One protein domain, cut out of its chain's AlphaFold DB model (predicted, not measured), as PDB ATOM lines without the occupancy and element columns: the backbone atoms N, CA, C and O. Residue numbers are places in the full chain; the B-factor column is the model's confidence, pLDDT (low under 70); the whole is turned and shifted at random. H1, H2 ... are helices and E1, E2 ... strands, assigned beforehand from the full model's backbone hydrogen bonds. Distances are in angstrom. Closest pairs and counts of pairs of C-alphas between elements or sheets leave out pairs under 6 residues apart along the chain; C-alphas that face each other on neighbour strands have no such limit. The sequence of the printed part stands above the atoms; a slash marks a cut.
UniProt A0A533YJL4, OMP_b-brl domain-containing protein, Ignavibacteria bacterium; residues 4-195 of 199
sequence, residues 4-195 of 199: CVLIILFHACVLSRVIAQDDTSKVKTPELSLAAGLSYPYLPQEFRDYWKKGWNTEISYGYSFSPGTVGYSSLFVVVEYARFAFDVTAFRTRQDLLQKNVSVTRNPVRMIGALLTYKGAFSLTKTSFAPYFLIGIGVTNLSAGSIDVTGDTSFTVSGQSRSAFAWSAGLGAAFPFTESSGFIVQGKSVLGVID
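AT A GLANCE: This is residues 4 to 195 of the 199 residues of the protein "OMP_b-brl domain-containing protein" of Ignavibacteria bacterium (UniProt A0A533YJL4). A closed barrel of eight antiparallel strands, E1, E2, E3, E4, E6, E7, E10 and E11, makes the body of a long rod, and a small three-strand sheet, E5, E8 and E9, extends it past one end. The small sheet prolongs three barrel strands: E5 runs on into E6, E7 into E8 and E9 into E10; the short helix H2 is over E5, and the short helix H1 is outside the barrel. The 192 printed residues have two named helices and eleven named strands, in the order E1 E2 H1 E3 E4 H2 E5 E6 E7 E8 E9 E10 E11, and the class is mostly strand. The whole is loose, with a radius of gyration of the C-alphas of 20.2 A and spans of 71 by 32 by 22 A.

IN THESE COORDINATES: The barrel strands are E1, residues 4 to 18, 35.1 A long from C-alpha 4 at (4.121, 263.202, 12.432); E2, 29 to 43, 36.9 A; E3, 51 to 65, 39.3 A; E4, 73 to 86, 38.0 A; E6, 109 to 121, 32.8 A; E7, 130 to 144, 37.1 A; E10, 160 to 178, 44.8 A; and E11, 181 to 194, 37.4 A, ending at C-alpha 194 at (-0.717, 263.705, 9.177). Each bends, from 60 degrees at residue 62 of E3 to 82 degrees at residue 14 of E1. The small sheet has E5, residues 102 to 106, E8, 147 to 151, and E9, 155 to 157. H1 is residues 45 to 50 and H2 residues 88 to 94.

HOW THE PARTS SIT: Round the ring run E1 E2 E3 E4 E6 E7 E10 E11 and back to E1. E11 and E1 close it, antiparallel at 160 degrees, with N 7 and O 190 at 2.9 A. E4 and E6 are antiparallel neighbours, with N 76 and O 117 at 2.8 A. In the small sheet E8 is the inner strand, with N 103 and O 150 at 2.8 A towards E5 and N 157 and O 147 at 2.8 A towards E9. H1 is on the barrel, at a height over the sheet of 7.0 A. H1 and H2 touch at a steep tilt of 56 degrees, opposite ways; their closest C-alphas, of Tyr 50 and Phe 91, are 6.1 A apart. Every O i to N i+4 pair of H2 is within hydrogen-bond range, and 1 of 2 in H1.

THE WHOLE: The C-alphas farthest apart, of Thr 24 and Asp 152, are 71.4 A apart. The printed part has no cut, and no link is long. Mean pLDDT of the printed part is 83.9; residue 4, residues 8 to 28, residue 179 and residue 195 are under 70.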
ATOM      1  N   CYS A   4       4.095 261.896  11.780       60.94
ATOM      2  CA  CYS A   4       4.121 263.202  12.432       60.94
ATOM      3  C   CYS A   4       5.237 264.052  11.829       60.94
ATOM      4  O   CYS A   4       6.350 263.565  11.631       60.94
ATOM      5  N   VAL A   5       4.942 265.321  11.562       70.88
ATOM      6  CA  VAL A   5       5.928 266.317  11.135       70.88
ATOM      7  C   VAL A   5       6.047 267.347  12.250       70.88
ATOM      8  O   VAL A   5       5.077 268.031  12.564       70.88
ATOM      9  N   LEU A   6       7.227 267.437  12.866       71.75
ATOM     10  CA  LEU A   6       7.547 268.443  13.877       71.75
ATOM     11  C   LEU A   6       8.477 269.476  13.263       71.75
ATOM     12  O   LEU A   6       9.597 269.171  12.847       71.75
ATOM     13  N   ILE A   7       8.023 270.716  13.243       72.62
ATOM     14  CA  ILE A   7       8.783 271.848  12.742       72.62
ATOM     15  C   ILE A   7       9.006 272.803  13.904       72.62
ATOM     16  O   ILE A   7       8.072 273.168  14.614       72.62
ATOM     17  N   ILE A   8      10.251 273.233  14.088       69.75
ATOM     18  CA  ILE A   8      10.589 274.256  15.074       69.75
ATOM     19  C   ILE A   8      10.728 275.581  14.329       69.75
ATOM     20  O   ILE A   8      11.532 275.722  13.412       69.75
ATOM     21  N   LEU A   9       9.925 276.565  14.707       67.62
ATOM     22  CA  LEU A   9       9.931 277.913  14.162       67.62
ATOM     23  C   LEU A   9      10.498 278.885  15.199       67.62
ATOM     24  O   LEU A   9       9.864 279.200  16.205       67.62
ATOM     25  N   PHE A  10      11.680 279.421  14.934       64.75
ATOM     26  CA  PHE A  10      12.209 280.537  15.705       64.75
ATOM     27  C   PHE A  10      11.783 281.838  15.033       64.75
ATOM     28  O   PHE A  10      12.114 282.078  13.875       64.75
ATOM     29  N   HIS A  11      11.044 282.680  15.743       64.06
ATOM     30  CA  HIS A  11      10.676 284.003  15.261       64.06
ATOM     31  C   HIS A  11      11.471 285.048  16.048       64.06
ATOM     32  O   HIS A  11      11.386 285.135  17.274       64.06
ATOM     33  N   ALA A  12      12.246 285.850  15.330       56.59
ATOM     34  CA  ALA A  12      12.889 287.040  15.868       56.59
ATOM     35  C   ALA A  12      12.211 288.227  15.184       56.59
ATOM     36  O   ALA A  12      12.537 288.575  14.053       56.59
ATOM     37  N   CYS A  13      11.185 288.773  15.829       54.56
ATOM     38  CA  CYS A  13      10.234 289.671  15.193       54.56
ATOM     39  C   CYS A  13      10.412 291.115  15.650       54.56
ATOM     40  O   CYS A  13      10.436 291.406  16.839       54.56
ATOM     41  N   VAL A  14      10.399 292.026  14.679       53.59
ATOM     42  CA  VAL A  14      10.277 293.468  14.885       53.59
ATOM     43  C   VAL A  14       8.857 293.891  14.487       53.59
ATOM     44  O   VAL A  14       8.492 293.721  13.330       53.59
ATOM     45  N   LEU A  15       8.121 294.473  15.451       51.28
ATOM     46  CA  LEU A  15       6.809 295.156  15.382       51.28
ATOM     47  C   LEU A  15       5.554 294.334  15.748       51.28
ATOM     48  O   LEU A  15       4.907 293.698  14.917       51.28
ATOM     49  N   SER A  16       5.095 294.507  16.990       51.97
ATOM     50  CA  SER A  16       3.667 294.424  17.330       51.97
ATOM     51  C   SER A  16       3.051 295.826  17.289       51.97
ATOM     52  O   SER A  16       3.582 296.731  17.935       51.97
ATOM     53  N   ARG A  17       1.942 296.016  16.561       47.25
ATOM     54  CA  ARG A  17       1.125 297.239  16.620       47.25
ATOM     55  C   ARG A  17      -0.182 296.886  17.329       47.25
ATOM     56  O   ARG A  17      -1.096 296.331  16.730       47.25
ATOM     57  N   VAL A  18      -0.257 297.195  18.617       52.44
ATOM     58  CA  VAL A  18      -1.497 297.189  19.396       52.44
ATOM     59  C   VAL A  18      -2.307 298.402  18.937       52.44
ATOM     60  O   VAL A  18      -1.893 299.547  19.119       52.44
ATOM     61  N   ILE A  19      -3.439 298.167  18.274       48.66
ATOM     62  CA  ILE A  19      -4.364 299.244  17.926       48.66
ATOM     63  C   ILE A  19      -5.290 299.430  19.134       48.66
ATOM     64  O   ILE A  19      -6.189 298.631  19.357       48.66
ATOM     65  N   ALA A  20      -5.043 300.520  19.867       41.53
ATOM     66  CA  ALA A  20      -5.924 301.176  20.840       41.53
ATOM     67  C   ALA A  20      -6.097 300.553  22.254       41.53
ATOM     68  O   ALA A  20      -6.926 299.680  22.477       41.53
ATOM     69  N   GLN A  21      -5.427 301.200  23.224       50.31
ATOM     70  CA  GLN A  21      -6.054 301.975  24.320       50.31
ATOM     71  C   GLN A  21      -6.017 301.418  25.766       50.31
ATOM     72  O   GLN A  21      -6.460 300.305  26.027       50.31
ATOM     73  N   ASP A  22      -5.530 302.302  26.656       50.09
ATOM     74  CA  ASP A  22      -5.714 302.500  28.111       50.09
ATOM     75  C   ASP A  22      -5.882 301.245  28.994       50.09
ATOM     76  O   ASP A  22      -6.928 300.588  28.989       50.09
ATOM     77  N   ASP A  23      -4.864 300.976  29.827       51.69
ATOM     78  CA  ASP A  23      -4.788 299.868  30.802       51.69
ATOM     79  C   ASP A  23      -5.973 299.850  31.805       51.69
ATOM     80  O   ASP A  23      -6.169 298.870  32.526       51.69
ATOM     81  N   THR A  24      -6.802 300.901  31.840       51.50
ATOM     82  CA  THR A  24      -7.986 301.023  32.707       51.50
ATOM     83  C   THR A  24      -9.316 300.596  32.069       51.50
ATOM     84  O   THR A  24     -10.328 300.482  32.770       51.50
ATOM     85  N   SER A  25      -9.365 300.323  30.760       53.25
ATOM     86  CA  SER A  25     -10.624 299.993  30.081       53.25
ATOM     87  C   SER A  25     -11.010 298.510  30.244       53.25
ATOM     88  O   SER A  25     -10.215 297.598  30.028       53.25
ATOM     89  N   LYS A  26     -12.282 298.239  30.572       56.16
ATOM     90  CA  LYS A  26     -12.864 296.876  30.586       56.16
ATOM     91  C   LYS A  26     -13.119 296.308  29.177       56.16
ATOM     92  O   LYS A  26     -13.774 295.274  29.038       56.16
ATOM     93  N   VAL A  27     -12.686 297.005  28.126       61.41
ATOM     94  CA  VAL A  27     -13.001 296.677  26.734       61.41
ATOM     95  C   VAL A  27     -11.917 295.761  26.172       61.41
ATOM     96  O   VAL A  27     -10.727 295.986  26.367       61.41
ATOM     97  N   LYS A  28     -12.329 294.701  25.466       69.44
ATOM     98  CA  LYS A  28     -11.414 293.791  24.766       69.44
ATOM     99  C   LYS A  28     -10.630 294.573  23.710       69.44
ATOM    100  O   LYS A  28     -11.230 295.094  22.771       69.44
ATOM    101  N   THR A  29      -9.309 294.618  23.842       75.12
ATOM    102  CA  THR A  29      -8.436 295.370  22.931       75.12
ATOM    103  C   THR A  29      -8.044 294.514  21.729       75.12
ATOM    104  O   THR A  29      -7.506 293.423  21.950       75.12
ATOM    105  N   PRO A  30      -8.265 294.968  20.483       83.88
ATOM    106  CA  PRO A  30      -7.747 294.274  19.316       83.88
ATOM    107  C   PRO A  30      -6.220 294.397  19.244       83.88
ATOM    108  O   PRO A  30      -5.636 295.457  19.467       83.88
ATOM    109  N   GLU A  31      -5.555 293.304  18.894       84.31
ATOM    110  CA  GLU A  31      -4.102 293.235  18.780       84.31
ATOM    111  C   GLU A  31      -3.696 292.673  17.425       84.31
ATOM    112  O   GLU A  31      -4.247 291.674  16.959       84.31
ATOM    113  N   LEU A  32      -2.713 293.327  16.804       88.00
ATOM    114  CA  LEU A  32      -2.099 292.903  15.556       88.00
ATOM    115  C   LEU A  32      -0.591 292.730  15.766       88.00
ATOM    116  O   LEU A  32       0.099 293.609  16.291       88.00
ATOM    117  N   SER A  33      -0.058 291.600  15.322       86.56
ATOM    118  CA  SER A  33       1.374 291.318  15.353       86.56
ATOM    119  C   SER A  33       1.837 290.760  14.015       86.56
ATOM    120  O   SER A  33       1.122 289.997  13.364       86.56
ATOM    121  N   LEU A  34       3.028 291.187  13.597       90.44
ATOM    122  CA  LEU A  34       3.698 290.736  12.387       90.44
ATOM    123  C   LEU A  34       5.076 290.232  12.775       90.44
ATOM    124  O   LEU A  34       5.896 291.014  13.235       90.44
ATOM    125  N   ALA A  35       5.346 288.953  12.561       89.50
ATOM    126  CA  ALA A  35       6.601 288.318  12.917       89.50
ATOM    127  C   ALA A  35       7.308 287.716  11.705       89.50
ATOM    128  O   ALA A  35       6.691 287.325  10.721       89.50
ATOM    129  N   ALA A  36       8.633 287.654  11.781       91.50
ATOM    130  CA  ALA A  36       9.487 286.993  10.807       91.50
ATOM    131  C   ALA A  36      10.653 286.319  11.535       91.50
ATOM    132  O   ALA A  36      10.932 286.624  12.697       91.50
ATOM    133  N   GLY A  37      11.325 285.379  10.883       91.50
ATOM    134  CA  GLY A  37      12.416 284.650  11.515       91.50
ATOM    135  C   GLY A  37      12.916 283.461  10.714       91.50
ATOM    136  O   GLY A  37      12.871 283.443   9.483       91.50
ATOM    137  N   LEU A  38      13.436 282.472  11.440       91.50
ATOM    138  CA  LEU A  38      14.089 281.285  10.909       91.50
ATOM    139  C   LEU A  38      13.295 280.025  11.250       91.50
ATOM    140  O   LEU A  38      12.903 279.787  12.391       91.50
ATOM    141  N   SER A  39      13.108 279.162  10.262       90.00
ATOM    142  CA  SER A  39      12.469 277.861  10.446       90.00
ATOM    143  C   SER A  39      13.505 276.743  10.442       90.00
ATOM    144  O   SER A  39      14.453 276.761   9.662       90.00
ATOM    145  N   TYR A  40      13.322 275.747  11.304       89.00
ATOM    146  CA  TYR A  40      14.197 274.588  11.427       89.00
ATOM    147  C   TYR A  40      13.369 273.304  11.314       89.00
ATOM    148  O   TYR A  40      12.450 273.080  12.111       89.00
ATOM    149  N   PRO A  41      13.666 272.443  10.328       86.25
ATOM    150  CA  PRO A  41      13.034 271.138  10.242       86.25
ATOM    151  C   PRO A  41      13.584 270.243  11.358       86.25
ATOM    152  O   PRO A  41      14.801 270.144  11.522       86.25
ATOM    153  N   TYR A  42      12.708 269.604  12.138       84.12
ATOM    154  CA  TYR A  42      13.133 268.774  13.270       84.12
ATOM    155  C   TYR A  42      12.736 267.305  13.108       84.12
ATOM    156  O   TYR A  42      13.610 266.438  13.165       84.12
ATOM    157  N   LEU A  43      11.453 267.023  12.849       81.31
ATOM    158  CA  LEU A  43      10.942 265.693  12.506       81.31
ATOM    159  C   LEU A  43      10.011 265.746  11.285       81.31
ATOM    160  O   LEU A  43       9.353 266.762  11.054       81.31
ATOM    161  N   PRO A  44       9.877 264.634  10.551       76.44
ATOM    162  CA  PRO A  44      10.612 263.381  10.730       76.44
ATOM    163  C   PRO A  44      12.063 263.496  10.227       76.44
ATOM    164  O   PRO A  44      12.435 264.498   9.612       76.44
ATOM    165  N   GLN A  45      12.910 262.512  10.542       77.44
ATOM    166  CA  GLN A  45      14.345 262.572  10.234       77.44
ATOM    167  C   GLN A  45      14.597 262.757   8.733       77.44
ATOM    168  O   GLN A  45      15.434 263.568   8.352       77.44
ATOM    169  N   GLU A  46      13.798 262.114   7.885       73.38
ATOM    170  CA  GLU A  46      13.872 262.253   6.432       73.38
ATOM    171  C   GLU A  46      13.653 263.706   5.996       73.38
ATOM    172  O   GLU A  46      14.289 264.179   5.059       73.38
ATOM    173  N   PHE A  47      12.790 264.451   6.694       77.94
ATOM    174  CA  PHE A  47      12.596 265.871   6.417       77.94
ATOM    175  C   PHE A  47      13.835 266.684   6.811       77.94
ATOM    176  O   PHE A  47      14.311 267.509   6.038       77.94
ATOM    177  N   ARG A  48      14.416 266.410   7.979       81.81
ATOM    178  CA  ARG A  48      15.635 267.084   8.451       81.81
ATOM    179  C   ARG A  48      16.860 266.803   7.576       81.81
ATOM    180  O   ARG A  48      17.738 267.649   7.458       81.81
ATOM    181  N   ASP A  49      16.921 265.625   6.972       81.12
ATOM    182  CA  ASP A  49      18.084 265.182   6.208       81.12
ATOM    183  C   ASP A  49      18.216 265.865   4.840       81.12
ATOM    184  O   ASP A  49      19.327 266.040   4.339       81.12
ATOM    185  N   TYR A  50      17.091 266.248   4.229       80.75
ATOM    186  CA  TYR A  50      17.069 266.879   2.903       80.75
ATOM    187  C   TYR A  50      16.731 268.369   2.944       80.75
ATOM    188  O   TYR A  50      16.994 269.086   1.974       80.75
ATOM    189  N   TRP A  51      16.158 268.858   4.043       84.00
ATOM    190  CA  TRP A  51      15.731 270.244   4.180       84.00
ATOM    191  C   TRP A  51      16.546 270.951   5.261       84.00
ATOM    192  O   TRP A  51      16.719 270.471   6.376       84.00
ATOM    193  N   LYS A  52      17.068 272.122   4.908       86.25
ATOM    194  CA  LYS A  52      17.854 273.009   5.762       86.25
ATOM    195  C   LYS A  52      16.969 274.042   6.442       86.25
ATOM    196  O   LYS A  52      15.793 274.213   6.111       86.25
ATOM    197  N   LYS A  53      17.606 274.788   7.353       88.19
ATOM    198  CA  LYS A  53      17.054 276.022   7.907       88.19
ATOM    199  C   LYS A  53      16.476 276.906   6.801       88.19
ATOM    200  O   LYS A  53      17.047 277.034   5.715       88.19
ATOM    201  N   GLY A  54      15.331 277.483   7.097       90.31
ATOM    202  CA  GLY A  54      14.555 278.321   6.213       90.31
ATOM    203  C   GLY A  54      14.219 279.651   6.862       90.31
ATOM    204  O   GLY A  54      14.803 280.024   7.880       90.31
ATOM    205  N   TRP A  55      13.252 280.347   6.281       92.50
ATOM    206  CA  TRP A  55      12.659 281.537   6.880       92.50
ATOM    207  C   TRP A  55      11.175 281.311   7.151       92.50
ATOM    208  O   TRP A  55      10.536 280.464   6.516       92.50
ATOM    209  N   ASN A  56      10.635 282.068   8.097       92.75
ATOM    210  CA  ASN A  56       9.212 282.097   8.400       92.75
ATOM    211  C   ASN A  56       8.704 283.533   8.534       92.75
ATOM    212  O   ASN A  56       9.476 284.469   8.750       92.75
ATOM    213  N   THR A  57       7.398 283.680   8.363       93.88
ATOM    214  CA  THR A  57       6.632 284.892   8.630       93.88
ATOM    215  C   THR A  57       5.312 284.513   9.269       93.88
ATOM    216  O   THR A  57       4.726 283.487   8.930       93.88
ATOM    217  N   GLU A  58       4.821 285.359  10.154       92.75
ATOM    218  CA  GLU A  58       3.602 285.150  10.913       92.75
ATOM    219  C   GLU A  58       2.821 286.463  10.979       92.75
ATOM    220  O   GLU A  58       3.394 287.534  11.172       92.75
ATOM    221  N   ILE A  59       1.507 286.375  10.804       93.56
ATOM    222  CA  ILE A  59       0.566 287.469  11.014       93.56
ATOM    223  C   ILE A  59      -0.453 286.989  12.034       93.56
ATOM    224  O   ILE A  59      -1.073 285.943  11.849       93.56
ATOM    225  N   SER A  60      -0.649 287.774  13.084       92.69
ATOM    226  CA  SER A  60      -1.502 287.413  14.210       92.69
ATOM    227  C   SER A  60      -2.488 288.537  14.478       92.69
ATOM    228  O   SER A  60      -2.076 289.675  14.688       92.69
ATOM    229  N   TYR A  61      -3.782 288.222  14.481       93.25
ATOM    230  CA  TYR A  61      -4.855 289.155  14.822       93.25
ATOM    231  C   TYR A  61      -5.715 288.566  15.934       93.25
ATOM    232  O   TYR A  61      -6.121 287.407  15.858       93.25
ATOM    233  N   GLY A  62      -5.987 289.338  16.978       91.38
ATOM    234  CA  GLY A  62      -6.635 288.799  18.161       91.38
ATOM    235  C   GLY A  62      -7.177 289.845  19.107       91.38
ATOM    236  O   GLY A  62      -7.200 291.032  18.798       91.38
ATOM    237  N   TYR A  63      -7.605 289.374  20.272       89.56
ATOM    238  CA  TYR A  63      -8.087 290.213  21.358       89.56
ATOM    239  C   TYR A  63      -7.339 289.897  22.642       89.56
ATOM    240  O   TYR A  63      -7.136 288.727  22.973       89.56
ATOM    241  N   SER A  64      -7.002 290.944  23.386       86.81
ATOM    242  CA  SER A  64      -6.501 290.824  24.749       86.81
ATOM    243  C   SER A  64      -7.600 290.970  25.782       86.81
ATOM    244  O   SER A  64      -8.535 291.762  25.635       86.81
ATOM    245  N   PHE A  65      -7.444 290.202  26.847       84.69
ATOM    246  CA  PHE A  65      -8.283 290.211  28.029       84.69
ATOM    247  C   PHE A  65      -7.618 291.035  29.131       84.69
ATOM    248  O   PHE A  65      -6.394 291.189  29.156       84.69
ATOM    249  N   SER A  66      -8.437 291.560  30.043       78.31
ATOM    250  CA  SER A  66      -7.952 292.333  31.184       78.31
ATOM    251  C   SER A  66      -6.944 291.525  32.017       78.31
ATOM    252  O   SER A  66      -7.124 290.311  32.166       78.31
ATOM    253  N   PRO A  67      -5.900 292.173  32.566       82.12
ATOM    254  CA  PRO A  67      -4.941 291.505  33.434       82.12
ATOM    255  C   PRO A  67      -5.628 290.851  34.639       82.12
ATOM    256  O   PRO A  67      -6.465 291.463  35.303       82.12
ATOM    257  N   GLY A  68      -5.271 289.599  34.915       82.25
ATOM    258  CA  GLY A  68      -5.554 288.938  36.187       82.25
ATOM    259  C   GLY A  68      -4.397 289.121  37.172       82.25
ATOM    260  O   GLY A  68      -3.497 289.928  36.965       82.25
ATOM    261  N   THR A  69      -4.366 288.304  38.226       84.75
ATOM    262  CA  THR A  69      -3.341 288.378  39.286       84.75
ATOM    263  C   THR A  69      -1.918 288.069  38.804       84.75
ATOM    264  O   THR A  69      -0.955 288.517  39.413       84.75
ATOM    265  N   VAL A  70      -1.775 287.288  37.729       85.12
ATOM    266  CA  VAL A  70      -0.473 286.819  37.211       85.12
ATOM    267  C   VAL A  70      -0.060 287.559  35.928       85.12
ATOM    268  O   VAL A  70       1.105 287.531  35.535       85.12
ATOM    269  N   GLY A  71      -1.002 288.260  35.298       89.19
ATOM    270  CA  GLY A  71      -0.780 289.074  34.110       89.19
ATOM    271  C   GLY A  71      -1.934 289.013  33.117       89.19
ATOM    272  O   GLY A  71      -3.037 288.580  33.460       89.19
ATOM    273  N   TYR A  72      -1.701 289.484  31.894       87.81
ATOM    274  CA  TYR A  72      -2.714 289.520  30.838       87.81
ATOM    275  C   TYR A  72      -2.670 288.289  29.929       87.81
ATOM    276  O   TYR A  72      -1.687 287.550  29.853       87.81
ATOM    277  N   SER A  73      -3.767 288.073  29.212       91.19
ATOM    278  CA  SER A  73      -3.870 287.009  28.219       91.19
ATOM    279  C   SER A  73      -4.474 287.528  26.926       91.19
ATOM    280  O   SER A  73      -5.167 288.545  26.919       91.19
ATOM    281  N   SER A  74      -4.219 286.818  25.836       91.62
ATOM    282  CA  SER A  74      -4.702 287.176  24.507       91.62
ATOM    283  C   SER A  74      -5.067 285.924  23.723       91.62
ATOM    284  O   SER A  74      -4.450 284.870  23.887       91.62
ATOM    285  N   LEU A  75      -6.053 286.041  22.839       95.19
ATOM    286  CA  LEU A  75      -6.432 284.993  21.898       95.19
ATOM    287  C   LEU A  75      -6.286 285.521  20.473       95.19
ATOM    288  O   LEU A  75      -6.905 286.525  20.125       95.19
ATOM    289  N   PHE A  76      -5.493 284.829  19.659       95.25
ATOM    290  CA  PHE A  76      -5.149 285.208  18.293       95.25
ATOM    291  C   PHE A  76      -5.603 284.166  17.281       95.25
ATOM    292  O   PHE A  76      -5.464 282.967  17.503       95.25
ATOM    293  N   VAL A  77      -6.040 284.634  16.119       97.19
ATOM    294  CA  VAL A  77      -5.918 283.885  14.873       97.19
ATOM    295  C   VAL A  77      -4.546 284.199  14.292       97.19
ATOM    296  O   VAL A  77      -4.206 285.362  14.075       97.19
ATOM    297  N   VAL A  78      -3.759 283.156  14.064       95.75
ATOM    298  CA  VAL A  78      -2.378 283.220  13.599       95.75
ATOM    299  C   VAL A  78      -2.296 282.560  12.236       95.75
ATOM    300  O   VAL A  78      -2.631 281.385  12.095       95.75
ATOM    301  N   VAL A  79      -1.835 283.305  11.238       96.88
ATOM    302  CA  VAL A  79      -1.475 282.777   9.924       96.88
ATOM    303  C   VAL A  79       0.039 282.751   9.833       96.88
ATOM    304  O   VAL A  79       0.692 283.788   9.922       96.88
ATOM    305  N   GLU A  80       0.601 281.566   9.647       94.19
ATOM    306  CA  GLU A  80       2.041 281.372   9.533       94.19
ATOM    307  C   GLU A  80       2.415 280.830   8.160       94.19
ATOM    308  O   GLU A  80       1.712 280.011   7.569       94.19
ATOM    309  N   TYR A  81       3.561 281.273   7.665       94.75
ATOM    310  CA  TYR A  81       4.192 280.751   6.470       94.75
ATOM    311  C   TYR A  81       5.647 280.432   6.788       94.75
ATOM    312  O   TYR A  81       6.361 281.257   7.351       94.75
ATOM    313  N   ALA A  82       6.112 279.252   6.399       92.69
ATOM    314  CA  ALA A  82       7.516 278.883   6.488       92.69
ATOM    315  C   ALA A  82       7.995 278.287   5.169       92.69
ATOM    316  O   ALA A  82       7.294 277.506   4.527       92.69
ATOM    317  N   ARG A  83       9.220 278.621   4.769       91.75
ATOM    318  CA  ARG A  83       9.860 278.083   3.569       91.75
ATOM    319  C   ARG A  83      11.198 277.472   3.929       91.75
ATOM    320  O   ARG A  83      12.056 278.167   4.458       91.75
ATOM    321  N   PHE A  84      11.404 276.215   3.555       89.69
ATOM    322  CA  PHE A  84      12.638 275.474   3.799       89.69
ATOM    323  C   PHE A  84      13.484 275.388   2.531       89.69
ATOM    324  O   PHE A  84      12.971 275.202   1.422       89.69
ATOM    325  N   ALA A  85      14.797 275.531   2.692       86.62
ATOM    326  CA  ALA A  85      15.749 275.343   1.608       86.62
ATOM    327  C   ALA A  85      16.111 273.860   1.484       86.62
ATOM    328  O   ALA A  85      16.296 273.189   2.491       86.62
ATOM    329  N   PHE A  86      16.246 273.342   0.267       86.69
ATOM    330  CA  PHE A  86      16.688 271.959   0.061       86.69
ATOM    331  C   PHE A  86      18.206 271.852  -0.035       86.69
ATOM    332  O   PHE A  86      18.848 272.684  -0.691       86.69
ATOM    333  N   ASP A  87      18.752 270.798   0.562       87.38
ATOM    334  CA  ASP A  87      20.166 270.460   0.542       87.38
ATOM    335  C   ASP A  87      20.525 269.541  -0.633       87.38
ATOM    336  O   ASP A  87      20.414 268.318  -0.555       87.38
ATOM    337  N   VAL A  88      21.003 270.138  -1.728       86.06
ATOM    338  CA  VAL A  88      21.441 269.378  -2.915       86.06
ATOM    339  C   VAL A  88      22.619 268.486  -2.597       86.06
ATOM    340  O   VAL A  88      22.675 267.373  -3.106       86.06
ATOM    341  N   THR A  89      23.556 268.956  -1.776       86.25
ATOM    342  CA  THR A  89      24.757 268.188  -1.464       86.25
ATOM    343  C   THR A  89      24.377 266.941  -0.681       86.25
ATOM    344  O   THR A  89      24.711 265.845  -1.115       86.25
ATOM    345  N   ALA A  90      23.592 267.080   0.393       85.69
ATOM    346  CA  ALA A  90      23.121 265.925   1.161       85.69
ATOM    347  C   ALA A  90      22.286 264.956   0.309       85.69
ATOM    348  O   ALA A  90      22.456 263.739   0.411       85.69
ATOM    349  N   PHE A  91      21.428 265.479  -0.575       86.06
ATOM    350  CA  PHE A  91      20.673 264.650  -1.510       86.06
ATOM    351  C   PHE A  91      21.583 263.876  -2.471       86.06
ATOM    352  O   PHE A  91      21.445 262.660  -2.588       86.06
ATOM    353  N   ARG A  92      22.548 264.549  -3.111       87.31
ATOM    354  CA  ARG A  92      23.493 263.915  -4.040       87.31
ATOM    355  C   ARG A  92      24.353 262.861  -3.356       87.31
ATOM    356  O   ARG A  92      24.553 261.800  -3.935       87.31
ATOM    357  N   THR A  93      24.825 263.122  -2.139       87.06
ATOM    358  CA  THR A  93      25.607 262.153  -1.362       87.06
ATOM    359  C   THR A  93      24.804 260.885  -1.085       87.06
ATOM    360  O   THR A  93      25.315 259.787  -1.265       87.06
ATOM    361  N   ARG A  94      23.534 261.013  -0.683       85.31
ATOM    362  CA  ARG A  94      22.696 259.848  -0.354       85.31
ATOM    363  C   ARG A  94      22.234 259.041  -1.557       85.31
ATOM    364  O   ARG A  94      21.990 257.851  -1.411       85.31
ATOM    365  N   GLN A  95      22.064 259.689  -2.704       83.81
ATOM    366  CA  GLN A  95      21.624 259.039  -3.941       83.81
ATOM    367  C   GLN A  95      22.799 258.564  -4.812       83.81
ATOM    368  O   GLN A  95      22.587 258.178  -5.958       83.81
ATOM    369  N   ASP A  96      24.031 258.628  -4.293       85.50
ATOM    370  CA  ASP A  96      25.256 258.277  -5.020       85.50
ATOM    371  C   ASP A  96      25.364 258.996  -6.384       85.50
ATOM    372  O   ASP A  96      25.559 258.413  -7.456       85.50
ATOM    373  N   LEU A  97      25.137 260.314  -6.342       84.44
ATOM    374  CA  LEU A  97      25.116 261.205  -7.507       84.44
ATOM    375  C   LEU A  97      26.301 262.179  -7.543       84.44
ATOM    376  O   LEU A  97      26.383 262.996  -8.454       84.44
ATOM    377  N   LEU A  98      27.208 262.145  -6.560       82.06
ATOM    378  CA  LEU A  98      28.313 263.114  -6.462       82.06
ATOM    379  C   LEU A  98      29.290 263.040  -7.643       82.06
ATOM    380  O   LEU A  98      29.858 264.060  -8.017       82.06
ATOM    381  N   GLN A  99      29.478 261.846  -8.205       81.38
ATOM    382  CA  GLN A  99      30.412 261.582  -9.304       81.38
ATOM    383  C   GLN A  99      29.735 261.608 -10.684       81.38
ATOM    384  O   GLN A  99      30.410 261.455 -11.698       81.38
ATOM    385  N   LYS A 100      28.408 261.784 -10.739       81.12
ATOM    386  CA  LYS A 100      27.625 261.750 -11.981       81.12
ATOM    387  C   LYS A 100      27.386 263.163 -12.498       81.12
ATOM    388  O   LYS A 100      27.173 264.088 -11.708       81.12
ATOM    389  N   ASN A 101      27.356 263.335 -13.816       83.88
ATOM    390  CA  ASN A 101      27.050 264.618 -14.438       83.88
ATOM    391  C   ASN A 101      25.531 264.847 -14.455       83.88
ATOM    392  O   ASN A 101      24.871 264.760 -15.489       83.88
ATOM    393  N   VAL A 102      24.959 265.086 -13.269       86.00
ATOM    394  CA  VAL A 102      23.511 265.244 -13.088       86.00
ATOM    395  C   VAL A 102      23.139 266.625 -12.559       86.00
ATOM    396  O   VAL A 102      23.669 267.113 -11.554       86.00
ATOM    397  N   SER A 103      22.166 267.252 -13.208       85.06
ATOM    398  CA  SER A 103      21.502 268.457 -12.723       85.06
ATOM    399  C   SER A 103      20.366 268.075 -11.778       85.06
ATOM    400  O   SER A 103      19.642 267.115 -12.027       85.06
ATOM    401  N   VAL A 104      20.223 268.812 -10.673       85.69
ATOM    402  CA  VAL A 104      19.149 268.605  -9.689       85.69
ATOM    403  C   VAL A 104      18.342 269.891  -9.579       85.69
ATOM    404  O   VAL A 104      18.762 270.850  -8.920       85.69
ATOM    405  N   THR A 105      17.173 269.901 -10.211       84.81
ATOM    406  CA  THR A 105      16.193 270.986 -10.109       84.81
ATOM    407  C   THR A 105      15.213 270.672  -8.992       84.81
ATOM    408  O   THR A 105      14.831 269.524  -8.774       84.81
ATOM    409  N   ARG A 106      14.830 271.696  -8.227       81.38
ATOM    410  CA  ARG A 106      14.014 271.499  -7.033       81.38
ATOM    411  C   ARG A 106      13.122 272.676  -6.723       81.38
ATOM    412  O   ARG A 106      13.533 273.833  -6.812       81.38
ATOM    413  N   ASN A 107      11.945 272.349  -6.219       79.50
ATOM    414  CA  ASN A 107      11.016 273.310  -5.660       79.50
ATOM    415  C   ASN A 107      11.128 273.344  -4.125       79.50
ATOM    416  O   ASN A 107      11.317 272.303  -3.500       79.50
ATOM    417  N   PRO A 108      11.042 274.524  -3.482       79.25
ATOM    418  CA  PRO A 108      11.156 274.629  -2.029       79.25
ATOM    419  C   PRO A 108       9.977 273.948  -1.324       79.25
ATOM    420  O   PRO A 108       8.851 274.009  -1.824       79.25
ATOM    421  N   VAL A 109      10.206 273.399  -0.128       88.12
ATOM    422  CA  VAL A 109       9.106 273.028   0.769       88.12
ATOM    423  C   VAL A 109       8.561 274.277   1.429       88.12
ATOM    424  O   VAL A 109       9.309 275.129   1.917       88.12
ATOM    425  N   ARG A 110       7.238 274.368   1.434       91.56
ATOM    426  CA  ARG A 110       6.480 275.450   2.045       91.56
ATOM    427  C   ARG A 110       5.519 274.865   3.061       91.56
ATOM    428  O   ARG A 110       4.947 273.804   2.832       91.56
ATOM    429  N   MET A 111       5.341 275.573   4.156       91.44
ATOM    430  CA  MET A 111       4.311 275.315   5.141       91.44
ATOM    431  C   MET A 111       3.448 276.564   5.241       91.44
ATOM    432  O   MET A 111       3.995 277.662   5.333       91.44
ATOM    433  N   ILE A 112       2.133 276.400   5.219       95.06
ATOM    434  CA  ILE A 112       1.182 277.464   5.536       95.06
ATOM    435  C   ILE A 112       0.206 276.957   6.590       95.06
ATOM    436  O   ILE A 112      -0.394 275.900   6.416       95.06
ATOM    437  N   GLY A 113       0.073 277.685   7.690       94.94
ATOM    438  CA  GLY A 113      -0.757 277.299   8.824       94.94
ATOM    439  C   GLY A 113      -1.738 278.390   9.212       94.94
ATOM    440  O   GLY A 113      -1.427 279.572   9.106       94.94
ATOM    441  N   ALA A 114      -2.911 277.975   9.679       97.31
ATOM    442  CA  ALA A 114      -3.880 278.824  10.355       97.31
ATOM    443  C   ALA A 114      -4.184 278.205  11.724       97.31
ATOM    444  O   ALA A 114      -4.700 277.086  11.804       97.31
ATOM    445  N   LEU A 115      -3.826 278.913  12.795       97.38
ATOM    446  CA  LEU A 115      -3.920 278.435  14.170       97.38
ATOM    447  C   LEU A 115      -4.675 279.431  15.045       97.38
ATOM    448  O   LEU A 115      -4.406 280.627  15.026       97.38
ATOM    449  N   LEU A 116      -5.572 278.919  15.878       98.12
ATOM    450  CA  LEU A 116      -6.085 279.642  17.029       98.12
ATOM    451  C   LEU A 116      -5.066 279.498  18.162       98.12
ATOM    452  O   LEU A 116      -4.804 278.384  18.611       98.12
ATOM    453  N   THR A 117      -4.480 280.608  18.602       97.50
ATOM    454  CA  THR A 117      -3.373 280.634  19.564       97.50
ATOM    455  C   THR A 117      -3.732 281.462  20.787       97.50
ATOM    456  O   THR A 117      -4.063 282.640  20.686       97.50
ATOM    457  N   TYR A 118      -3.622 280.849  21.956       96.69
ATOM    458  CA  TYR A 118      -3.678 281.511  23.246       96.69
ATOM    459  C   TYR A 118      -2.277 281.961  23.670       96.69
ATOM    460  O   TYR A 118      -1.328 281.176  23.627       96.69
ATOM    461  N   LYS A 119      -2.167 283.215  24.113       94.75
ATOM    462  CA  LYS A 119      -0.969 283.809  24.708       94.75
ATOM    463  C   LYS A 119      -1.252 284.146  26.166       94.75
ATOM    464  O   LYS A 119      -2.167 284.916  26.445       94.75
ATOM    465  N   GLY A 120      -0.448 283.619  27.084       93.81
ATOM    466  CA  GLY A 120      -0.463 284.024  28.491       93.81
ATOM    467  C   GLY A 120       0.816 284.775  28.835       93.81
ATOM    468  O   GLY A 120       1.896 284.202  28.705       93.81
ATOM    469  N   ALA A 121       0.702 286.040  29.241       92.69
ATOM    470  CA  ALA A 121       1.833 286.901  29.567       92.69
ATOM    471  C   ALA A 121       1.957 287.124  31.079       92.69
ATOM    472  O   ALA A 121       0.987 287.445  31.760       92.69
ATOM    473  N   PHE A 122       3.179 287.003  31.586       93.62
ATOM    474  CA  PHE A 122       3.547 287.215  32.981       93.62
ATOM    475  C   PHE A 122       3.933 288.681  33.208       93.62
ATOM    476  O   PHE A 122       5.091 289.004  33.457       93.62
ATOM    477  N   SER A 123       2.962 289.581  33.044       88.94
ATOM    478  CA  SER A 123       3.096 291.007  33.361       88.94
ATOM    479  C   SER A 123       1.733 291.603  33.685       88.94
ATOM    480  O   SER A 123       0.761 291.345  32.973       88.94
ATOM    481  N   LEU A 124       1.668 292.412  34.743       84.38
ATOM    482  CA  LEU A 124       0.441 293.094  35.165       84.38
ATOM    483  C   LEU A 124       0.069 294.261  34.244       84.38
ATOM    484  O   LEU A 124      -1.106 294.598  34.144       84.38
ATOM    485  N   THR A 125       1.053 294.852  33.565       80.12
ATOM    486  CA  THR A 125       0.853 295.971  32.637       80.12
ATOM    487  C   THR A 125       1.344 295.609  31.241       80.12
ATOM    488  O   THR A 125       2.226 294.757  31.063       80.12
ATOM    489  N   LYS A 126       0.787 296.271  30.226       78.12
ATOM    490  CA  LYS A 126       1.220 296.097  28.831       78.12
ATOM    491  C   LYS A 126       2.452 296.931  28.470       78.12
ATOM    492  O   LYS A 126       3.015 296.750  27.396       78.12
ATOM    493  N   THR A 127       2.886 297.805  29.373       82.12
ATOM    494  CA  THR A 127       3.998 298.751  29.195       82.12
ATOM    495  C   THR A 127       5.333 298.253  29.742       82.12
ATOM    496  O   THR A 127       6.343 298.934  29.600       82.12
ATOM    497  N   SER A 128       5.366 297.067  30.355       86.38
ATOM    498  CA  SER A 128       6.575 296.471  30.934       86.38
ATOM    499  C   SER A 128       7.013 295.204  30.202       86.38
ATOM    500  O   SER A 128       6.231 294.568  29.494       86.38
ATOM    501  N   PHE A 129       8.281 294.830  30.390       91.12
ATOM    502  CA  PHE A 129       8.814 293.548  29.929       91.12
ATOM    503  C   PHE A 129       7.897 292.396  30.360       91.12
ATOM    504  O   PHE A 129       7.604 292.242  31.544       91.12
ATOM    505  N   ALA A 130       7.458 291.587  29.397       91.62
ATOM    506  CA  ALA A 130       6.466 290.546  29.629       91.62
ATOM    507  C   ALA A 130       6.916 289.216  29.010       91.62
ATOM    508  O   ALA A 130       6.741 289.010  27.803       91.62
ATOM    509  N   PRO A 131       7.482 288.291  29.804       95.06
ATOM    510  CA  PRO A 131       7.610 286.893  29.409       95.06
ATOM    511  C   PRO A 131       6.229 286.311  29.108       95.06
ATOM    512  O   PRO A 131       5.255 286.653  29.774       95.06
ATOM    513  N   TYR A 132       6.117 285.418  28.133       94.44
ATOM    514  CA  TYR A 132       4.850 284.772  27.810       94.44
ATOM    515  C   TYR A 132       5.032 283.357  27.275       94.44
ATOM    516  O   TYR A 132       6.098 282.973  26.787       94.44
ATOM    517  N   PHE A 133       3.946 282.595  27.323       96.44
ATOM    518  CA  PHE A 133       3.814 281.315  26.642       96.44
ATOM    519  C   PHE A 133       2.728 281.378  25.570       96.44
ATOM    520  O   PHE A 133       1.821 282.211  25.630       96.44
ATOM    521  N   LEU A 134       2.831 280.479  24.596       96.00
ATOM    522  CA  LEU A 134       1.896 280.309  23.493       96.00
ATOM    523  C   LEU A 134       1.431 278.858  23.446       96.00
ATOM    524  O   LEU A 134       2.256 277.945  23.501       96.00
ATOM    525  N   ILE A 135       0.130 278.645  23.289       97.62
ATOM    526  CA  ILE A 135      -0.453 277.336  22.985       97.62
ATOM    527  C   ILE A 135      -1.464 277.547  21.872       97.62
ATOM    528  O   ILE A 135      -2.313 278.426  21.976       97.62
ATOM    529  N   GLY A 136      -1.388 276.755  20.811       96.81
ATOM    530  CA  GLY A 136      -2.279 276.912  19.672       96.81
ATOM    531  C   GLY A 136      -2.687 275.596  19.046       96.81
ATOM    532  O   GLY A 136      -2.012 274.576  19.191       96.81
ATOM    533  N   ILE A 137      -3.816 275.641  18.352       97.38
ATOM    534  CA  ILE A 137      -4.385 274.527  17.603       97.38
ATOM    535  C   ILE A 137      -4.895 275.017  16.260       97.38
ATOM    536  O   ILE A 137      -5.374 276.143  16.143       97.38
ATOM    537  N   GLY A 138      -4.832 274.174  15.240       96.12
ATOM    538  CA  GLY A 138      -5.377 274.540  13.945       96.12
ATOM    539  C   GLY A 138      -5.029 273.562  12.849       96.12
ATOM    540  O   GLY A 138      -4.963 272.352  13.060       96.12
ATOM    541  N   VAL A 139      -4.825 274.105  11.657       94.81
ATOM    542  CA  VAL A 139      -4.509 273.335  10.460       94.81
ATOM    543  C   VAL A 139      -3.259 273.888   9.805       94.81
ATOM    544  O   VAL A 139      -3.045 275.097   9.760       94.81
ATOM    545  N   THR A 140      -2.433 272.994   9.279       93.62
ATOM    546  CA  THR A 140      -1.256 273.352   8.492       93.62
ATOM    547  C   THR A 140      -1.237 272.556   7.203       93.62
ATOM    548  O   THR A 140      -1.604 271.383   7.189       93.62
ATOM    549  N   ASN A 141      -0.833 273.186   6.110       92.06
ATOM    550  CA  ASN A 141      -0.558 272.534   4.846       92.06
ATOM    551  C   ASN A 141       0.947 272.559   4.597       92.06
ATOM    552  O   ASN A 141       1.566 273.622   4.564       92.06
ATOM    553  N   LEU A 142       1.519 271.376   4.407       88.44
ATOM    554  CA  LEU A 142       2.894 271.185   3.986       88.44
ATOM    555  C   LEU A 142       2.895 270.842   2.499       88.44
ATOM    556  O   LEU A 142       2.343 269.820   2.099       88.44
ATOM    557  N   SER A 143       3.543 271.671   1.693       88.81
ATOM    558  CA  SER A 143       3.692 271.488   0.255       88.81
ATOM    559  C   SER A 143       5.161 271.287  -0.096       88.81
ATOM    560  O   SER A 143       5.958 272.222  -0.021       88.81
ATOM    561  N   ALA A 144       5.509 270.076  -0.518       85.31
ATOM    562  CA  ALA A 144       6.786 269.734  -1.126       85.31
ATOM    563  C   ALA A 144       6.630 269.725  -2.646       85.31
ATOM    564  O   ALA A 144       5.775 269.015  -3.168       85.31
ATOM    565  N   GLY A 145       7.432 270.512  -3.363       81.25
ATOM    566  CA  GLY A 145       7.451 270.429  -4.822       81.25
ATOM    567  C   GLY A 145       8.320 269.271  -5.327       81.25
ATOM    568  O   GLY A 145       8.981 268.598  -4.537       81.25
ATOM    569  N   SER A 146       8.293 269.029  -6.639       85.12
ATOM    570  CA  SER A 146       9.082 267.962  -7.265       85.12
ATOM    571  C   SER A 146      10.590 268.183  -7.127       85.12
ATOM    572  O   SER A 146      11.072 269.319  -7.001       85.12
ATOM    573  N   ILE A 147      11.318 267.068  -7.162       86.31
ATOM    574  CA  ILE A 147      12.770 267.025  -7.340       86.31
ATOM    575  C   ILE A 147      13.026 266.315  -8.662       86.31
ATOM    576  O   ILE A 147      12.679 265.145  -8.810       86.31
ATOM    577  N   ASP A 148      13.639 267.025  -9.597       88.12
ATOM    578  CA  ASP A 148      13.923 266.538 -10.938       88.12
ATOM    579  C   ASP A 148      15.432 266.363 -11.086       88.12
ATOM    580  O   ASP A 148      16.201 267.313 -10.916       88.12
ATOM    581  N   VAL A 149      15.852 265.134 -11.372       88.12
ATOM    582  CA  VAL A 149      17.243 264.791 -11.672       88.12
ATOM    583  C   VAL A 149      17.336 264.526 -13.165       88.12
ATOM    584  O   VAL A 149      16.583 263.705 -13.683       88.12
ATOM    585  N   THR A 150      18.235 265.226 -13.855       89.00
ATOM    586  CA  THR A 150      18.465 265.072 -15.299       89.00
ATOM    587  C   THR A 150      19.955 264.938 -15.606       89.00
ATOM    588  O   THR A 150      20.787 265.510 -14.905       89.00
ATOM    589  N   GLY A 151      20.305 264.180 -16.648       86.38
ATOM    590  CA  GLY A 151      21.690 263.883 -17.037       86.38
ATOM    591  C   GLY A 151      21.887 262.388 -17.279       86.38
ATOM    592  O   GLY A 151      20.988 261.740 -17.815       86.38
ATOM    593  N   ASP A 152      23.021 261.848 -16.822       82.06
ATOM    594  CA  ASP A 152      23.400 260.425 -16.957       82.06
ATOM    595  C   ASP A 152      22.320 259.450 -16.453       82.06
ATOM    596  O   ASP A 152      22.175 258.332 -16.941       82.06
ATOM    597  N   THR A 153      21.531 259.891 -15.475       79.12
ATOM    598  CA  THR A 153      20.310 259.230 -15.015       79.12
ATOM    599  C   THR A 153      19.222 260.281 -14.878       79.12
ATOM    600  O   THR A 153      19.478 261.332 -14.284       79.12
ATOM    601  N   SER A 154      18.017 259.999 -15.378       85.62
ATOM    602  CA  SER A 154      16.879 260.911 -15.250       85.62
ATOM    603  C   SER A 154      15.740 260.276 -14.470       85.62
ATOM    604  O   SER A 154      15.260 259.201 -14.821       85.62
ATOM    605  N   PHE A 155      15.310 260.950 -13.410       86.75
ATOM    606  CA  PHE A 155      14.132 260.568 -12.644       86.75
ATOM    607  C   PHE A 155      13.526 261.788 -11.955       86.75
ATOM    608  O   PHE A 155      14.220 262.739 -11.595       86.75
ATOM    609  N   THR A 156      12.221 261.714 -11.724       85.94
ATOM    610  CA  THR A 156      11.468 262.731 -10.996       85.94
ATOM    611  C   THR A 156      10.911 262.119  -9.724       85.94
ATOM    612  O   THR A 156      10.192 261.120  -9.760       85.94
ATOM    613  N   VAL A 157      11.208 262.744  -8.589       83.62
ATOM    614  CA  VAL A 157      10.499 262.492  -7.335       83.62
ATOM    615  C   VAL A 157       9.341 263.479  -7.270       83.62
ATOM    616  O   VAL A 157       9.550 264.685  -7.112       83.62
ATOM    617  N   SER A 158       8.115 262.978  -7.421       82.50
ATOM    618  CA  SER A 158       6.915 263.816  -7.381       82.50
ATOM    619  C   SER A 158       6.779 264.533  -6.039       82.50
ATOM    620  O   SER A 158       6.956 263.943  -4.970       82.50
ATOM    621  N   GLY A 159       6.417 265.814  -6.110       79.94
ATOM    622  CA  GLY A 159       6.052 266.595  -4.938       79.94
ATOM    623  C   GLY A 159       4.787 266.058  -4.268       79.94
ATOM    624  O   GLY A 159       3.964 265.394  -4.898       79.94
ATOM    625  N   GLN A 160       4.618 266.358  -2.984       81.94
ATOM    626  CA  GLN A 160       3.403 266.039  -2.238       81.94
ATOM    627  C   GLN A 160       2.946 267.256  -1.444       81.94
ATOM    628  O   GLN A 160       3.748 267.894  -0.764       81.94
ATOM    629  N   SER A 161       1.646 267.544  -1.493       85.25
ATOM    630  CA  SER A 161       0.997 268.483  -0.582       85.25
ATOM    631  C   SER A 161       0.082 267.717   0.360       85.25
ATOM    632  O   SER A 161      -0.645 266.820  -0.070       85.25
ATOM    633  N   ARG A 162       0.147 268.031   1.654       86.00
ATOM    634  CA  ARG A 162      -0.695 267.411   2.678       86.00
ATOM    635  C   ARG A 162      -1.114 268.430   3.718       86.00
ATOM    636  O   ARG A 162      -0.284 269.175   4.235       86.00
ATOM    637  N   SER A 163      -2.394 268.395   4.064       89.50
ATOM    638  CA  SER A 163      -2.932 269.126   5.205       89.50
ATOM    639  C   SER A 163      -2.927 268.241   6.448       89.50
ATOM    640  O   SER A 163      -3.165 267.036   6.371       89.50
ATOM    641  N   ALA A 164      -2.650 268.844   7.595       88.75
ATOM    642  CA  ALA A 164      -2.552 268.183   8.883       88.75
ATOM    643  C   ALA A 164      -3.244 269.019   9.953       88.75
ATOM    644  O   ALA A 164      -3.226 270.252   9.900       88.75
ATOM    645  N   PHE A 165      -3.796 268.341  10.956       92.00
ATOM    646  CA  PHE A 165      -4.117 269.015  12.205       92.00
ATOM    647  C   PHE A 165      -2.806 269.427  12.880       92.00
ATOM    648  O   PHE A 165      -1.869 268.627  12.942       92.00
ATOM    649  N   ALA A 166      -2.743 270.658  13.374       92.56
ATOM    650  CA  ALA A 166      -1.552 271.237  13.966       92.56
ATOM    651  C   ALA A 166      -1.779 271.609  15.432       92.56
ATOM    652  O   ALA A 166      -2.805 272.190  15.784       92.56
ATOM    653  N   TRP A 167      -0.782 271.321  16.261       94.75
ATOM    654  CA  TRP A 167      -0.634 271.880  17.601       94.75
ATOM    655  C   TRP A 167       0.606 272.762  17.617       94.75
ATOM    656  O   TRP A 167       1.619 272.406  17.015       94.75
ATOM    657  N   SER A 168       0.560 273.877  18.332       94.50
ATOM    658  CA  SER A 168       1.732 274.714  18.555       94.50
ATOM    659  C   SER A 168       1.947 274.997  20.028       94.50
ATOM    660  O   SER A 168       0.990 275.226  20.764       94.50
ATOM    661  N   ALA A 169       3.207 275.041  20.435       95.75
ATOM    662  CA  ALA A 169       3.617 275.469  21.762       95.75
ATOM    663  C   ALA A 169       4.833 276.383  21.630       95.75
ATOM    664  O   ALA A 169       5.722 276.114  20.823       95.75
ATOM    665  N   GLY A 170       4.885 277.462  22.397       94.25
ATOM    666  CA  GLY A 170       5.981 278.415  22.311       94.25
ATOM    667  C   GLY A 170       6.201 279.191  23.591       94.25
ATOM    668  O   GLY A 170       5.349 279.227  24.477       94.25
ATOM    669  N   LEU A 171       7.363 279.819  23.662       95.81
ATOM    670  CA  LEU A 171       7.763 280.726  24.724       95.81
ATOM    671  C   LEU A 171       8.361 281.969  24.081       95.81
ATOM    672  O   LEU A 171       9.006 281.891  23.032       95.81
ATOM    673  N   GLY A 172       8.174 283.110  24.723       93.25
ATOM    674  CA  GLY A 172       8.733 284.355  24.245       93.25
ATOM    675  C   GLY A 172       8.764 285.437  25.303       93.25
ATOM    676  O   GLY A 172       8.392 285.231  26.457       93.25
ATOM    677  N   ALA A 173       9.228 286.603  24.887       92.75
ATOM    678  CA  ALA A 173       9.206 287.812  25.682       92.75
ATOM    679  C   ALA A 173       8.794 288.998  24.814       92.75
ATOM    680  O   ALA A 173       9.149 289.071  23.633       92.75
ATOM    681  N   ALA A 174       8.015 289.903  25.398       90.06
ATOM    682  CA  ALA A 174       7.632 291.170  24.799       90.06
ATOM    683  C   ALA A 174       8.367 292.317  25.495       90.06
ATOM    684  O   ALA A 174       8.462 292.360  26.722       90.06
ATOM    685  N   PHE A 175       8.862 293.245  24.687       90.19
ATOM    686  CA  PHE A 175       9.589 294.442  25.079       90.19
ATOM    687  C   PHE A 175       8.798 295.643  24.546       90.19
ATOM    688  O   PHE A 175       9.036 296.083  23.416       90.19
ATOM    689  N   PRO A 176       7.776 296.105  25.281       85.50
ATOM    690  CA  PRO A 176       7.008 297.276  24.884       85.50
ATOM    691  C   PRO A 176       7.891 298.528  24.915       85.50
ATOM    692  O   PRO A 176       8.672 298.731  25.841       85.50
ATOM    693  N   PHE A 177       7.763 299.363  23.886       82.25
ATOM    694  CA  PHE A 177       8.354 300.706  23.844       82.25
ATOM    695  C   PHE A 177       7.301 301.775  24.150       82.25
ATOM    696  O   PHE A 177       7.618 302.833  24.683       82.25
ATOM    697  N   THR A 178       6.045 301.492  23.797       75.50
ATOM    698  CA  THR A 178       4.864 302.301  24.114       75.50
ATOM    699  C   THR A 178       3.720 301.374  24.536       75.50
ATOM    700  O   THR A 178       3.821 300.158  24.391       75.50
ATOM    701  N   GLU A 179       2.593 301.932  24.977       69.62
ATOM    702  CA  GLU A 179       1.350 301.169  25.207       69.62
ATOM    703  C   GLU A 179       0.830 300.463  23.944       69.62
ATOM    704  O   GLU A 179       0.111 299.470  24.017       69.62
ATOM    705  N   SER A 180       1.196 300.986  22.771       73.12
ATOM    706  CA  SER A 180       0.678 300.543  21.478       73.12
ATOM    707  C   SER A 180       1.682 299.728  20.656       73.12
ATOM    708  O   SER A 180       1.342 299.192  19.601       73.12
ATOM    709  N   SER A 181       2.946 299.662  21.075       79.38
ATOM    710  CA  SER A 181       4.009 299.101  20.245       79.38
ATOM    711  C   SER A 181       5.136 298.479  21.048       79.38
ATOM    712  O   SER A 181       5.506 298.937  22.128       79.38
ATOM    713  N   GLY A 182       5.717 297.427  20.480       83.75
ATOM    714  CA  GLY A 182       6.785 296.684  21.121       83.75
ATOM    715  C   GLY A 182       7.508 295.745  20.174       83.75
ATOM    716  O   GLY A 182       7.116 295.534  19.020       83.75
ATOM    717  N   PHE A 183       8.587 295.191  20.701       85.75
ATOM    718  CA  PHE A 183       9.363 294.125  20.094       85.75
ATOM    719  C   PHE A 183       9.012 292.791  20.753       85.75
ATOM    720  O   PHE A 183       8.742 292.746  21.954       85.75
ATOM    721  N   ILE A 184       9.020 291.701  19.986       89.00
ATOM    722  CA  ILE A 184       8.796 290.363  20.532       89.00
ATOM    723  C   ILE A 184       9.874 289.391  20.055       89.00
ATOM    724  O   ILE A 184      10.263 289.360  18.889       89.00
ATOM    725  N   VAL A 185      10.321 288.535  20.965       90.88
ATOM    726  CA  VAL A 185      11.174 287.386  20.644       90.88
ATOM    727  C   VAL A 185      10.418 286.139  21.036       90.88
ATOM    728  O   VAL A 185       9.967 286.058  22.176       90.88
ATOM    729  N   GLN A 186      10.289 285.168  20.129       91.81
ATOM    730  CA  GLN A 186       9.640 283.901  20.458       91.81
ATOM    731  C   GLN A 186      10.279 282.698  19.767       91.81
ATOM    732  O   GLN A 186      10.587 282.705  18.577       91.81
ATOM    733  N   GLY A 187      10.405 281.611  20.519       91.69
ATOM    734  CA  GLY A 187      10.578 280.273  19.973       91.69
ATOM    735  C   GLY A 187       9.233 279.560  19.985       91.69
ATOM    736  O   GLY A 187       8.590 279.476  21.030       91.69
ATOM    737  N   LYS A 188       8.797 279.039  18.837       92.25
ATOM    738  CA  LYS A 188       7.538 278.303  18.700       92.25
ATOM    739  C   LYS A 188       7.782 276.975  17.995       92.25
ATOM    740  O   LYS A 188       8.455 276.905  16.979       92.25
ATOM    741  N   SER A 189       7.213 275.906  18.514       91.25
ATOM    742  CA  SER A 189       7.180 274.597  17.876       91.25
ATOM    743  C   SER A 189       5.798 274.366  17.283       91.25
ATOM    744  O   SER A 189       4.802 274.694  17.927       91.25
ATOM    745  N   VAL A 190       5.735 273.815  16.071       90.94
ATOM    746  CA  VAL A 190       4.496 273.456  15.374       90.94
ATOM    747  C   VAL A 190       4.570 271.985  14.984       90.94
ATOM    748  O   VAL A 190       5.437 271.559  14.217       90.94
ATOM    749  N   LEU A 191       3.651 271.197  15.529       89.31
ATOM    750  CA  LEU A 191       3.517 269.770  15.281       89.31
ATOM    751  C   LEU A 191       2.295 269.519  14.398       89.31
ATOM    752  O   LEU A 191       1.164 269.644  14.862       89.31
ATOM    753  N   GLY A 192       2.525 269.115  13.149       86.44
ATOM    754  CA  GLY A 192       1.491 268.626  12.243       86.44
ATOM    755  C   GLY A 192       1.340 267.108  12.342       86.44
ATOM    756  O   GLY A 192       2.289 266.360  12.095       86.44
ATOM    757  N   VAL A 193       0.140 266.629  12.669       82.88
ATOM    758  CA  VAL A 193      -0.197 265.199  12.669       82.88
ATOM    759  C   VAL A 193      -0.892 264.859  11.353       82.88
ATOM    760  O   VAL A 193      -2.049 265.222  11.137       82.88
ATOM    761  N   ILE A 194      -0.177 264.168  10.459       72.25
ATOM    762  CA  ILE A 194      -0.717 263.705   9.177       72.25
ATOM    763  C   ILE A 194      -1.319 262.319   9.408       72.25
ATOM    764  O   ILE A 194      -0.597 261.333   9.598       72.25
ATOM    765  N   ASP A 195      -2.651 262.243   9.406       59.75
ATOM    766  CA  ASP A 195      -3.343 260.959   9.461       59.75
ATOM    767  C   ASP A 195      -3.284 260.267   8.095       59.75
ATOM    768  O   ASP A 195      -3.535 260.884   7.060       59.75
TER     769      ASP A 195